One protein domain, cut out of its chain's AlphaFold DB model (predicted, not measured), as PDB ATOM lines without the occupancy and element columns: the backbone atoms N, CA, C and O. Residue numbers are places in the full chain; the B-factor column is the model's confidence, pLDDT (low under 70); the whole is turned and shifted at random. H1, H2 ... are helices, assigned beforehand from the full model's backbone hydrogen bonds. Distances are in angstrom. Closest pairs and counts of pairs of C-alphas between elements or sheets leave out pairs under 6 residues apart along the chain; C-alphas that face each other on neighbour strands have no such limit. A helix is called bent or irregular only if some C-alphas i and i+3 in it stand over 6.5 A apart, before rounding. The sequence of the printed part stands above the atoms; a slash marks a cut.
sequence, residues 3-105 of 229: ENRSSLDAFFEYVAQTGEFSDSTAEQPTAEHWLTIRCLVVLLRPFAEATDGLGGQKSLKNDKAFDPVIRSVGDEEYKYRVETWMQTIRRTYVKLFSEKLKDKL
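This is residues 3 to 105 of the 229 residues of an uncharacterized protein of Phytophthora sojae (strain P6497) (UniProt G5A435). The longest helix, H4, runs side by side with H2a, the first arm of bent H2, and short H3 packs on H2a. H1 is set off at one end, touching no helix. The printed part has 103 residues with four named helices, H1 to H4 in order, and no named strand: all helix. It is loose, radius of gyration of the C-alphas 17.4 A, spanning 53 by 32 by 23 A.

Start at H4, residues 77 to 101, only just irregular: C-alphas 77 and 80 are 6.6 A apart. H2, residues 31 to 53, was assigned as one helix by its hydrogen bonds but is bent, C-alphas 43 and 46 standing 7.0 A apart; its arms H2a, residues 31 to 43, and H2b, residues 46 to 53, stand at a steep tilt of 43 degrees. H2a touches H4 at a shallow tilt of 27 degrees, the same way; their closest C-alphas, of Glu 32 and Tyr 78, are 6.2 A apart. With residues 35 to 39 alone, H2a touches H3, residues 67 to 71; the closest C-alphas, of Cys 39 and Val 69, are 6.6 A apart. H1, residues 3 to 18, is apart from H4. Every O i to N i+4 pair is within hydrogen-bond range in H1, H2a, H2b and H3; in H4, 20 of 21.

Find C-alpha 77 at (422.479, 282.444, 483.147); H4 runs 36.9 A to C-alpha 101 at (425.352, 277.807, 519.620). H1 covers 22.6 A, H2a 18.6 A.

The farthest C-alphas, of Gln 17 and Asp 103, are 54.0 A apart. The printed part has no cut; links H1 to H2 and H2 to H3 are long. Look for pLDDT under 70 in 24 residues, among them 49 to 60.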
ATOM      1  N   GLU A   3     401.919 276.868 496.155       53.19
ATOM      2  CA  GLU A   3     400.730 277.728 496.252       53.19
ATOM      3  C   GLU A   3     401.036 279.226 496.328       53.19
ATOM      4  O   GLU A   3     400.200 280.031 495.937       53.19
ATOM      5  N   ASN A   4     402.220 279.632 496.801       63.59
ATOM      6  CA  ASN A   4     402.495 281.060 496.965       63.59
ATOM      7  C   ASN A   4     402.754 281.758 495.622       63.59
ATOM      8  O   ASN A   4     402.488 282.946 495.494       63.59
ATOM      9  N   ARG A   5     403.233 281.024 494.606       67.00
ATOM     10  CA  ARG A   5     403.501 281.596 493.280       67.00
ATOM     11  C   ARG A   5     402.205 281.921 492.543       67.00
ATOM     12  O   ARG A   5     402.038 283.051 492.120       67.00
ATOM     13  N   SER A   6     401.257 280.985 492.501       71.00
ATOM     14  CA  SER A   6     399.943 281.216 491.887       71.00
ATOM     15  C   SER A   6     399.165 282.346 492.561       71.00
ATOM     16  O   SER A   6     398.520 283.132 491.879       71.00
ATOM     17  N   SER A   7     399.246 282.449 493.890       75.56
ATOM     18  CA  SER A   7     398.561 283.509 494.636       75.56
ATOM     19  C   SER A   7     399.211 284.878 494.438       75.56
ATOM     20  O   SER A   7     398.501 285.873 494.332       75.56
ATOM     21  N   LEU A   8     400.545 284.942 494.361       72.12
ATOM     22  CA  LEU A   8     401.269 286.182 494.069       72.12
ATOM     23  C   LEU A   8     401.057 286.630 492.621       72.12
ATOM     24  O   LEU A   8     400.805 287.808 492.395       72.12
ATOM     25  N   ASP A   9     401.081 285.705 491.663       75.00
ATOM     26  CA  ASP A   9     400.810 286.011 490.256       75.00
ATOM     27  C   ASP A   9     399.379 286.561 490.093       75.00
ATOM     28  O   ASP A   9     399.198 287.621 489.495       75.00
ATOM     29  N   ALA A  10     398.383 285.928 490.729       78.62
ATOM     30  CA  ALA A  10     396.998 286.408 490.742       78.62
ATOM     31  C   ALA A  10     396.837 287.769 491.444       78.62
ATOM     32  O   ALA A  10     396.058 288.609 490.997       78.62
ATOM     33  N   PHE A  11     397.583 288.014 492.527       77.69
ATOM     34  CA  PHE A  11     397.594 289.306 493.213       77.69
ATOM     35  C   PHE A  11     398.147 290.416 492.313       77.69
ATOM     36  O   PHE A  11     397.511 291.456 492.168       77.69
ATOM     37  N   PHE A  12     399.297 290.201 491.673       73.00
ATOM     38  CA  PHE A  12     399.876 291.207 490.784       73.00
ATOM     39  C   PHE A  12     399.041 291.417 489.514       73.00
ATOM     40  O   PHE A  12     398.973 292.538 489.018       73.00
ATOM     41  N   GLU A  13     398.369 290.380 489.006       79.50
ATOM     42  CA  GLU A  13     397.412 290.508 487.902       79.50
ATOM     43  C   GLU A  13     396.189 291.346 488.307       79.50
ATOM     44  O   GLU A  13     395.790 292.253 487.577       79.50
ATOM     45  N   TYR A  14     395.644 291.116 489.505       79.19
ATOM     46  CA  TYR A  14     394.563 291.924 490.071       79.19
ATOM     47  C   TYR A  14     394.979 293.392 490.266       79.19
ATOM     48  O   TYR A  14     394.248 294.300 489.870       79.19
ATOM     49  N   VAL A  15     396.172 293.640 490.814       77.19
ATOM     50  CA  VAL A  15     396.743 294.988 490.989       77.19
ATOM     51  C   VAL A  15     396.921 295.697 489.643       77.19
ATOM     52  O   VAL A  15     396.542 296.859 489.502       77.19
ATOM     53  N   ALA A  16     397.412 294.988 488.623       74.81
ATOM     54  CA  ALA A  16     397.568 295.533 487.276       74.81
ATOM     55  C   ALA A  16     396.224 295.885 486.610       74.81
ATOM     56  O   ALA A  16     396.151 296.856 485.859       74.81
ATOM     57  N   GLN A  17     395.159 295.119 486.880       79.56
ATOM     58  CA  GLN A  17     393.819 295.367 486.331       79.56
ATOM     59  C   GLN A  17     393.063 296.487 487.057       79.56
ATOM     60  O   GLN A  17     392.295 297.216 486.431       79.56
ATOM     61  N   THR A  18     393.246 296.615 488.370       81.06
ATOM     62  CA  THR A  18     392.472 297.545 489.208       81.06
ATOM     63  C   THR A  18     393.153 298.895 489.412       81.06
ATOM     64  O   THR A  18     392.473 299.872 489.723       81.06
ATOM     65  N   GLY A  19     394.479 298.973 489.256       70.50
ATOM     66  CA  GLY A  19     395.262 300.153 489.636       70.50
ATOM     67  C   GLY A  19     395.286 300.399 491.151       70.50
ATOM     68  O   GLY A  19     395.806 301.418 491.614       70.50
ATOM     69  N   GLU A  20     394.731 299.480 491.942       67.06
ATOM     70  CA  GLU A  20     394.847 299.483 493.394       67.06
ATOM     71  C   GLU A  20     396.344 299.327 493.719       67.06
ATOM     72  O   GLU A  20     396.996 298.456 493.156       67.06
ATOM     73  N   PHE A  21     396.920 300.197 494.556       67.06
ATOM     74  CA  PHE A  21     398.377 300.297 494.801       67.06
ATOM     75  C   PHE A  21     399.231 300.928 493.678       67.06
ATOM     76  O   PHE A  21     400.425 300.651 493.601       67.06
ATOM     77  N   SER A  22     398.681 301.839 492.868       62.72
ATOM     78  CA  SER A  22     399.451 302.614 491.863       62.72
ATOM     79  C   SER A  22     400.659 303.391 492.426       62.72
ATOM     80  O   SER A  22     401.603 303.667 491.690       62.72
ATOM     81  N   ASP A  23     400.649 303.724 493.721       67.06
ATOM     82  CA  ASP A  23     401.767 304.386 494.413       67.06
ATOM     83  C   ASP A  23     402.865 303.402 494.872       67.06
ATOM     84  O   ASP A  23     403.879 303.802 495.448       67.06
ATOM     85  N   SER A  24     402.662 302.099 494.666       65.19
ATOM     86  CA  SER A  24     403.597 301.053 495.063       65.19
ATOM     87  C   SER A  24     404.732 300.916 494.053       65.19
ATOM     88  O   SER A  24     404.511 300.758 492.857       65.19
ATOM     89  N   THR A  25     405.966 300.882 494.550       66.06
ATOM     90  CA  THR A  25     407.162 300.534 493.765       66.06
ATOM     91  C   THR A  25     407.399 299.021 493.688       66.06
ATOM     92  O   THR A  25     408.459 298.584 493.243       66.06
ATOM     93  N   ALA A  26     406.457 298.205 494.173       65.00
ATOM     94  CA  ALA A  26     406.616 296.757 494.230       65.00
ATOM     95  C   ALA A  26     406.487 296.134 492.834       65.00
ATOM     96  O   ALA A  26     405.391 295.989 492.296       65.00
ATOM     97  N   GLU A  27     407.619 295.730 492.268       70.50
ATOM     98  CA  GLU A  27     407.673 294.976 491.019       70.50
ATOM     99  C   GLU A  27     407.421 293.477 491.248       70.50
ATOM    100  O   GLU A  27     407.726 292.923 492.313       70.50
ATOM    101  N   GLN A  28     406.898 292.798 490.222       73.06
ATOM    102  CA  GLN A  28     406.787 291.340 490.231       73.06
ATOM    103  C   GLN A  28     408.174 290.699 490.423       73.06
ATOM    104  O   GLN A  28     409.145 291.114 489.783       73.06
ATOM    105  N   PRO A  29     408.298 289.649 491.257       80.00
ATOM    106  CA  PRO A  29     409.563 288.947 491.399       80.00
ATOM    107  C   PRO A  29     410.005 288.339 490.061       80.00
ATOM    108  O   PRO A  29     409.266 287.582 489.427       80.00
ATOM    109  N   THR A  30     411.240 288.628 489.652       85.12
ATOM    110  CA  THR A  30     411.858 288.027 488.466       85.12
ATOM    111  C   THR A  30     412.069 286.521 488.657       85.12
ATOM    112  O   THR A  30     412.016 285.994 489.774       85.12
ATOM    113  N   ALA A  31     412.364 285.797 487.573       83.00
ATOM    114  CA  ALA A  31     412.691 284.371 487.654       83.00
ATOM    115  C   ALA A  31     413.891 284.090 488.588       83.00
ATOM    116  O   ALA A  31     413.889 283.110 489.337       83.00
ATOM    117  N   GLU A  32     414.868 285.001 488.619       85.44
ATOM    118  CA  GLU A  32     415.998 284.965 489.550       85.44
ATOM    119  C   GLU A  32     415.558 285.150 491.011       85.44
ATOM    120  O   GLU A  32     415.997 284.399 491.893       85.44
ATOM    121  N   HIS A  33     414.656 286.101 491.283       85.38
ATOM    122  CA  HIS A  33     414.099 286.303 492.623       85.38
ATOM    123  C   HIS A  33     413.340 285.061 493.096       85.38
ATOM    124  O   HIS A  33     413.539 284.606 494.222       85.38
ATOM    125  N   TRP A  34     412.541 284.443 492.224       86.44
ATOM    126  CA  TRP A  34     411.831 283.205 492.542       86.44
ATOM    127  C   TRP A  34     412.767 282.039 492.854       86.44
ATOM    128  O   TRP A  34     412.522 281.290 493.804       86.44
ATOM    129  N   LEU A  35     413.851 281.882 492.091       85.19
ATOM    130  CA  LEU A  35     414.867 280.873 492.379       85.19
ATOM    131  C   LEU A  35     415.522 281.125 493.745       85.19
ATOM    132  O   LEU A  35     415.637 280.203 494.554       85.19
ATOM    133  N   THR A  36     415.863 282.378 494.036       88.25
ATOM    134  CA  THR A  36     416.451 282.788 495.317       88.25
ATOM    135  C   THR A  36     415.517 282.488 496.491       88.25
ATOM    136  O   THR A  36     415.930 281.845 497.455       88.25
ATOM    137  N   ILE A  37     414.235 282.856 496.389       86.88
ATOM    138  CA  ILE A  37     413.212 282.576 497.410       86.88
ATOM    139  C   ILE A  37     413.096 281.068 497.661       86.88
ATOM    140  O   ILE A  37     413.084 280.626 498.811       86.88
ATOM    141  N   ARG A  38     413.069 280.247 496.604       84.12
ATOM    142  CA  ARG A  38     413.000 278.783 496.746       84.12
ATOM    143  C   ARG A  38     414.238 278.212 497.440       84.12
ATOM    144  O   ARG A  38     414.097 277.320 498.276       84.12
ATOM    145  N   CYS A  39     415.429 278.723 497.137       86.06
ATOM    146  CA  CYS A  39     416.653 278.324 497.832       86.06
ATOM    147  C   CYS A  39     416.641 278.756 499.310       86.06
ATOM    148  O   CYS A  39     417.028 277.967 500.171       86.06
ATOM    149  N   LEU A  40     416.146 279.957 499.632       88.00
ATOM    150  CA  LEU A  40     415.994 280.424 501.016       88.00
ATOM    151  C   LEU A  40     415.028 279.546 501.814       88.00
ATOM    152  O   LEU A  40     415.335 279.161 502.938       88.00
ATOM    153  N   VAL A  41     413.902 279.150 501.221       84.88
ATOM    154  CA  VAL A  41     412.970 278.193 501.834       84.88
ATOM    155  C   VAL A  41     413.665 276.870 502.163       84.88
ATOM    156  O   VAL A  41     413.465 276.326 503.246       84.88
ATOM    157  N   VAL A  42     414.489 276.342 501.252       85.75
ATOM    158  CA  VAL A  42     415.255 275.111 501.510       85.75
ATOM    159  C   VAL A  42     416.252 275.304 502.649       85.75
ATOM    160  O   VAL A  42     416.393 274.409 503.479       85.75
ATOM    161  N   LEU A  43     416.907 276.464 502.722       85.44
ATOM    162  CA  LEU A  43     417.829 276.794 503.807       85.44
ATOM    163  C   LEU A  43     417.119 276.898 505.166       85.44
ATOM    164  O   LEU A  43     417.700 276.519 506.178       85.44
ATOM    165  N   LEU A  44     415.884 277.410 505.192       84.56
ATOM    166  CA  LEU A  44     415.128 277.667 506.421       84.56
ATOM    167  C   LEU A  44     414.299 276.472 506.907       84.56
ATOM    168  O   LEU A  44     413.995 276.388 508.094       84.56
ATOM    169  N   ARG A  45     413.962 275.526 506.025       80.69
ATOM    170  CA  ARG A  45     413.186 274.324 506.367       80.69
ATOM    171  C   ARG A  45     413.703 273.559 507.597       80.69
ATOM    172  O   ARG A  45     412.870 273.208 508.426       80.69
ATOM    173  N   PRO A  46     415.021 273.342 507.779       75.38
ATOM    174  CA  PRO A  46     415.528 272.619 508.944       75.38
ATOM    175  C   PRO A  46     415.178 273.290 510.275       75.38
ATOM    176  O   PRO A  46     415.068 272.608 511.286       75.38
ATOM    177  N   PHE A  47     414.994 274.615 510.287       71.81
ATOM    178  CA  PHE A  47     414.572 275.336 511.487       71.81
ATOM    179  C   PHE A  47     413.105 275.094 511.786       71.81
ATOM    180  O   PHE A  47     412.794 274.817 512.932       71.81
ATOM    181  N   ALA A  48     412.238 275.136 510.771       71.06
ATOM    182  CA  ALA A  48     410.823 274.810 510.944       71.06
ATOM    183  C   ALA A  48     410.647 273.374 511.476       71.06
ATOM    184  O   ALA A  48     409.930 273.148 512.442       71.06
ATOM    185  N   GLU A  49     411.390 272.418 510.910       68.00
ATOM    186  CA  GLU A  49     411.385 271.022 511.369       68.00
ATOM    187  C   GLU A  49     411.913 270.885 512.810       68.00
ATOM    188  O   GLU A  49     411.334 270.163 513.623       68.00
ATOM    189  N   ALA A  50     412.984 271.607 513.157       64.06
ATOM    190  CA  ALA A  50     413.523 271.608 514.515       64.06
ATOM    191  C   ALA A  50     412.580 272.285 515.525       64.06
ATOM    192  O   ALA A  50     412.500 271.833 516.665       64.06
ATOM    193  N   THR A  51     411.858 273.341 515.138       63.62
ATOM    194  CA  THR A  51     410.899 274.027 516.019       63.62
ATOM    195  C   THR A  51     409.621 273.227 516.230       63.62
ATOM    196  O   THR A  51     409.058 273.291 517.317       63.62
ATOM    197  N   ASP A  52     409.198 272.441 515.238       58.25
ATOM    198  CA  ASP A  52     407.977 271.632 515.325       58.25
ATOM    199  C   ASP A  52     408.171 270.345 516.148       58.25
ATOM    200  O   ASP A  52     407.196 269.789 516.651       58.25
ATOM    201  N   GLY A  53     409.414 269.867 516.318       52.59
ATOM    202  CA  GLY A  53     409.681 268.591 516.997       52.59
ATOM    203  C   GLY A  53     410.815 268.555 518.021       52.59
ATOM    204  O   GLY A  53     411.077 267.473 518.541       52.59
ATOM    205  N   LEU A  54     411.546 269.653 518.273       53.81
ATOM    206  CA  LEU A  54     412.848 269.642 518.983       53.81
ATOM    207  C   LEU A  54     413.827 268.569 518.445       53.81
ATOM    208  O   LEU A  54     414.816 268.209 519.085       53.81
ATOM    209  N   GLY A  55     413.566 268.053 517.239       51.00
ATOM    210  CA  GLY A  55     414.332 267.005 516.591       51.00
ATOM    211  C   GLY A  55     415.483 267.629 515.824       51.00
ATOM    212  O   GLY A  55     415.284 268.242 514.778       51.00
ATOM    213  N   GLY A  56     416.702 267.489 516.339       53.22
ATOM    214  CA  GLY A  56     417.907 268.015 515.706       53.22
ATOM    215  C   GLY A  56     418.191 267.350 514.356       53.22
ATOM    216  O   GLY A  56     418.867 266.322 514.286       53.22
ATOM    217  N   GLN A  57     417.715 267.932 513.253       51.41
ATOM    218  CA  GLN A  57     418.024 267.424 511.917       51.41
ATOM    219  C   GLN A  57     419.314 268.042 511.347       51.41
ATOM    220  O   GLN A  57     419.550 269.246 511.385       51.41
ATOM    221  N   LYS A  58     420.177 267.186 510.778       55.22
ATOM    222  CA  LYS A  58     421.556 267.500 510.337       55.22
ATOM    223  C   LYS A  58     421.663 268.169 508.951       55.22
ATOM    224  O   LYS A  58     422.736 268.170 508.348       55.22
ATOM    225  N   SER A  59     420.580 268.706 508.398       60.78
ATOM    226  CA  SER A  59     420.490 269.042 506.965       60.78
ATOM    227  C   SER A  59     421.231 270.320 506.541       60.78
ATOM    228  O   SER A  59     421.543 270.467 505.361       60.78
ATOM    229  N   LEU A  60     421.607 271.207 507.472       66.19
ATOM    230  CA  LEU A  60     422.264 272.489 507.150       66.19
ATOM    231  C   LEU A  60     423.703 272.364 506.622       66.19
ATOM    232  O   LEU A  60     424.197 273.281 505.965       66.19
ATOM    233  N   LYS A  61     424.387 271.243 506.884       71.62
ATOM    234  CA  LYS A  61     425.762 271.006 506.406       71.62
ATOM    235  C   LYS A  61     425.827 270.420 504.993       71.62
ATOM    236  O   LYS A  61     426.923 270.290 504.459       71.62
ATOM    237  N   ASN A  62     424.688 270.063 504.398       79.25
ATOM    238  CA  ASN A  62     424.650 269.474 503.066       79.25
ATOM    239  C   ASN A  62     425.040 270.519 502.008       79.25
ATOM    240  O   ASN A  62     424.333 271.508 501.789       79.25
ATOM    241  N   ASP A  63     426.168 270.283 501.343       82.19
ATOM    242  CA  ASP A  63     426.691 271.143 500.288       82.19
ATOM    243  C   ASP A  63     425.809 271.158 499.034       82.19
ATOM    244  O   ASP A  63     425.742 272.173 498.341       82.19
ATOM    245  N   LYS A  64     425.035 270.091 498.843       84.19
ATOM    246  CA  LYS A  64     424.105 269.860 497.733       84.19
ATOM    247  C   LYS A  64     422.647 270.167 498.073       84.19
ATOM    248  O   LYS A  64     421.729 269.709 497.395       84.19
ATOM    249  N   ALA A  65     422.402 270.925 499.146       82.56
ATOM    250  CA  ALA A  65     421.044 271.250 499.588       82.56
ATOM    251  C   ALA A  65     420.215 271.954 498.495       82.56
ATOM    252  O   ALA A  65     419.006 271.751 498.411       82.56
ATOM    253  N   PHE A  66     420.860 272.755 497.642       86.31
ATOM    254  CA  PHE A  66     420.185 273.542 496.611       86.31
ATOM    255  C   PHE A  66     420.040 272.812 495.265       86.31
ATOM    256  O   PHE A  66     419.187 273.218 494.475       86.31
ATOM    257  N   ASP A  67     420.774 271.719 495.012       86.88
ATOM    258  CA  ASP A  67     420.784 270.993 493.728       86.88
ATOM    259  C   ASP A  67     419.383 270.684 493.172       86.88
ATOM    260  O   ASP A  67     419.167 270.892 491.974       86.88
ATOM    261  N   PRO A  68     418.397 270.222 493.978       85.62
ATOM    262  CA  PRO A  68     417.060 269.939 493.459       85.62
ATOM    263  C   PRO A  68     416.347 271.198 492.946       85.62
ATOM    264  O   PRO A  68     415.629 271.146 491.949       85.62
ATOM    265  N   VAL A  69     416.554 272.338 493.613       84.94
ATOM    266  CA  VAL A  69     415.953 273.620 493.228       84.94
ATOM    267  C   VAL A  69     416.664 274.180 492.000       84.94
ATOM    268  O   VAL A  69     416.000 274.538 491.028       84.94
ATOM    269  N   ILE A  70     417.997 274.170 492.006       87.00
ATOM    270  CA  ILE A  70     418.845 274.649 490.911       87.00
ATOM    271  C   ILE A  70     418.585 273.863 489.618       87.00
ATOM    272  O   ILE A  70     418.458 274.454 488.547       87.00
ATOM    273  N   ARG A  71     418.420 272.536 489.694       87.38
ATOM    274  CA  ARG A  71     418.111 271.697 488.522       87.38
ATOM    275  C   ARG A  71     416.739 271.998 487.910       87.38
ATOM    276  O   ARG A  71     416.563 271.798 486.716       87.38
ATOM    277  N   SER A  72     415.784 272.490 488.703       83.38
ATOM    278  CA  SER A  72     414.404 272.724 488.246       83.38
ATOM    279  C   SER A  72     414.221 273.943 487.333       83.38
ATOM    280  O   SER A  72     413.132 274.123 486.801       83.38
ATOM    281  N   VAL A  73     415.251 274.780 487.170       81.38
ATOM    282  CA  VAL A  73     415.171 276.059 486.442       81.38
ATOM    283  C   VAL A  73     415.731 275.979 485.009       81.38
ATOM    284  O   VAL A  73     415.604 276.928 484.252       81.38
ATOM    285  N   GLY A  74     416.274 274.834 484.581       76.75
ATOM    286  CA  GLY A  74     416.857 274.691 483.238       76.75
ATOM    287  C   GLY A  74     418.284 275.248 483.140       76.75
ATOM    288  O   GLY A  74     419.028 275.203 484.130       76.75
ATOM    289  N   ASP A  75     418.688 275.694 481.947       81.94
ATOM    290  CA  ASP A  75     420.014 276.268 481.662       81.94
ATOM    291  C   ASP A  75     419.920 277.792 481.515       81.94
ATOM    292  O   ASP A  75     419.860 278.343 480.423       81.94
ATOM    293  N   GLU A  76     419.805 278.456 482.659       88.06
ATOM    294  CA  GLU A  76     419.600 279.900 482.768       88.06
ATOM    295  C   GLU A  76     420.868 280.579 483.298       88.06
ATOM    296  O   GLU A  76     421.500 280.079 484.231       88.06
ATOM    297  N   GLU A  77     421.226 281.755 482.779       85.94
ATOM    298  CA  GLU A  77     422.479 282.444 483.147       85.94
ATOM    299  C   GLU A  77     422.536 282.841 484.635       85.94
ATOM    300  O   GLU A  77     423.591 282.794 485.274       85.94
ATOM    301  N   TYR A  78     421.389 283.186 485.230       85.50
ATOM    302  CA  TYR A  78     421.299 283.572 486.642       85.50
ATOM    303  C   TYR A  78     421.451 282.384 487.606       85.50
ATOM    304  O   TYR A  78     421.696 282.579 488.798       85.50
ATOM    305  N   LYS A  79     421.362 281.143 487.116       87.88
ATOM    306  CA  LYS A  79     421.433 279.917 487.923       87.88
ATOM    307  C   LYS A  79     422.733 279.814 488.715       87.88
ATOM    308  O   LYS A  79     422.699 279.631 489.931       87.88
ATOM    309  N   TYR A  80     423.867 279.979 488.035       88.12
ATOM    310  CA  TYR A  80     425.192 279.885 488.650       88.12
ATOM    311  C   TYR A  80     425.419 280.996 489.684       88.12
ATOM    312  O   TYR A  80     425.990 280.762 490.756       88.12
ATOM    313  N   ARG A  81     424.924 282.206 489.389       90.31
ATOM    314  CA  ARG A  81     425.000 283.356 490.297       90.31
ATOM    315  C   ARG A  81     424.208 283.102 491.580       90.31
ATOM    316  O   ARG A  81     424.769 283.245 492.668       90.31
ATOM    317  N   VAL A  82     422.949 282.673 491.463       90.38
ATOM    318  CA  VAL A  82     422.096 282.372 492.624       90.38
ATOM    319  C   VAL A  82     422.660 281.211 493.436       90.38
ATOM    320  O   VAL A  82     422.716 281.301 494.659       90.38
ATOM    321  N   GLU A  83     423.133 280.145 492.786       91.12
ATOM    322  CA  GLU A  83     423.757 279.017 493.478       91.12
ATOM    323  C   GLU A  83     424.969 279.470 494.298       91.12
ATOM    324  O   GLU A  83     425.012 279.252 495.508       91.12
ATOM    325  N   THR A  84     425.914 280.177 493.679       92.19
ATOM    326  CA  THR A  84     427.125 280.667 494.354       92.19
ATOM    327  C   THR A  84     426.790 281.569 495.546       92.19
ATOM    328  O   THR A  84     427.401 281.469 496.621       92.19
ATOM    329  N   TRP A  85     425.790 282.437 495.386       92.00
ATOM    330  CA  TRP A  85     425.361 283.336 496.447       92.00
ATOM    331  C   TRP A  85     424.709 282.579 497.608       92.00
ATOM    332  O   TRP A  85     425.121 282.741 498.759       92.00
ATOM    333  N   MET A  86     423.782 281.666 497.319       91.75
ATOM    334  CA  MET A  86     423.102 280.850 498.328       91.75
ATOM    335  C   MET A  86     424.061 279.912 499.067       91.75
ATOM    336  O   MET A  86     423.946 279.737 500.281       91.75
ATOM    337  N   GLN A  87     425.058 279.362 498.375       91.19
ATOM    338  CA  GLN A  87     426.144 278.580 498.973       91.19
ATOM    339  C   GLN A  87     426.974 279.423 499.954       91.19
ATOM    340  O   GLN A  87     427.386 278.947 501.016       91.19
ATOM    341  N   THR A  88     427.206 280.695 499.634       92.81
ATOM    342  CA  THR A  88     427.892 281.638 500.527       92.81
ATOM    343  C   THR A  88     427.041 281.970 501.746       92.81
ATOM    344  O   THR A  88     427.536 281.865 502.866       92.81
ATOM    345  N   ILE A  89     425.751 282.257 501.555       90.62
ATOM    346  CA  ILE A  89     424.803 282.481 502.654       90.62
ATOM    347  C   ILE A  89     424.751 281.258 503.576       90.62
ATOM    348  O   ILE A  89     424.883 281.413 504.788       90.62
ATOM    349  N   ARG A  90     424.647 280.038 503.027       89.75
ATOM    350  CA  ARG A  90     424.654 278.801 503.824       89.75
ATOM    351  C   ARG A  90     425.922 278.685 504.665       89.75
ATOM    352  O   ARG A  90     425.831 278.397 505.854       89.75
ATOM    353  N   ARG A  91     427.102 278.914 504.075       89.69
ATOM    354  CA  ARG A  91     428.383 278.865 504.806       89.69
ATOM    355  C   ARG A  91     428.418 279.875 505.951       89.69
ATOM    356  O   ARG A  91     428.792 279.506 507.061       89.69
ATOM    357  N   THR A  92     427.980 281.108 505.705       89.25
ATOM    358  CA  THR A  92     427.870 282.141 506.744       89.25
ATOM    359  C   THR A  92     426.908 281.714 507.845       89.25
ATOM    360  O   THR A  92     427.226 281.855 509.022       89.25
ATOM    361  N   TYR A  93     425.764 281.133 507.485       85.88
ATOM    362  CA  TYR A  93     424.776 280.672 508.452       85.88
ATOM    363  C   TYR A  93     425.323 279.545 509.337       85.88
ATOM    364  O   TYR A  93     425.229 279.618 510.558       85.88
ATOM    365  N   VAL A  94     425.957 278.530 508.742       83.88
ATOM    366  CA  VAL A  94     426.596 277.427 509.483       83.88
ATOM    367  C   VAL A  94     427.695 277.947 510.409       83.88
ATOM    368  O   VAL A  94     427.808 277.479 511.543       83.88
ATOM    369  N   LYS A  95     428.481 278.927 509.950       86.50
ATOM    370  CA  LYS A  95     429.510 279.580 510.761       86.50
ATOM    371  C   LYS A  95     428.893 280.296 511.965       86.50
ATOM    372  O   LYS A  95     429.265 279.990 513.088       86.50
ATOM    373  N   LEU A  96     427.912 281.172 511.741       84.56
ATOM    374  CA  LEU A  96     427.227 281.904 512.813       84.56
ATOM    375  C   LEU A  96     426.550 280.964 513.811       84.56
ATOM    376  O   LEU A  96     426.613 281.201 515.013       84.56
ATOM    377  N   PHE A  97     425.919 279.895 513.319       79.12
ATOM    378  CA  PHE A  97     425.312 278.875 514.165       79.12
ATOM    379  C   PHE A  97     426.366 278.199 515.047       79.12
ATOM    380  O   PHE A  97     426.172 278.093 516.250       79.12
ATOM    381  N   SER A  98     427.500 277.793 514.474       78.75
ATOM    382  CA  SER A  98     428.575 277.143 515.237       78.75
ATOM    383  C   SER A  98     429.169 278.094 516.280       78.75
ATOM    384  O   SER A  98     429.220 277.756 517.455       78.75
ATOM    385  N   GLU A  99     429.488 279.328 515.892       81.75
ATOM    386  CA  GLU A  99     430.080 280.314 516.800       81.75
ATOM    387  C   GLU A  99     429.138 280.722 517.939       81.75
ATOM    388  O   GLU A  99     429.600 281.011 519.039       81.75
ATOM    389  N   LYS A 100     427.822 280.797 517.694       75.00
ATOM    390  CA  LYS A 100     426.851 281.220 518.715       75.00
ATOM    391  C   LYS A 100     426.316 280.077 519.570       75.00
ATOM    392  O   LYS A 100     426.080 280.294 520.750       75.00
ATOM    393  N   LEU A 101     426.075 278.910 518.977       70.56
ATOM    394  CA  LEU A 101     425.352 277.807 519.620       70.56
ATOM    395  C   LEU A 101     426.209 276.575 519.882       70.56
ATOM    396  O   LEU A 101     425.741 275.681 520.574       70.56
ATOM    397  N   LYS A 102     427.419 276.487 519.328       69.31
ATOM    398  CA  LYS A 102     428.345 275.397 519.642       69.31
ATOM    399  C   LYS A 102     429.505 275.887 520.497       69.31
ATOM    400  O   LYS A 102     429.727 275.354 521.572       69.31
ATOM    401  N   ASP A 103     430.193 276.927 520.046       71.38
ATOM    402  CA  ASP A 103     431.430 277.388 520.691       71.38
ATOM    403  C   ASP A 103     431.163 278.297 521.901       71.38
ATOM    404  O   ASP A 103     432.028 278.479 522.752       71.38
ATOM    405  N   LYS A 104     429.966 278.892 521.961       70.00
ATOM    406  CA  LYS A 104     429.533 279.817 523.020       70.00
ATOM    407  C   LYS A 104     428.317 279.325 523.793       70.00
ATOM    408  O   LYS A 104     427.740 280.106 524.547       70.00
ATOM    409  N   LEU A 105     427.891 278.078 523.583       68.69
ATOM    410  CA  LEU A 105     426.810 277.534 524.393       68.69
ATOM    411  C   LEU A 105     427.326 277.388 525.826       68.69
ATOM    412  O   LEU A 105     428.343 276.722 526.012       68.69
TER     413      LEU A 105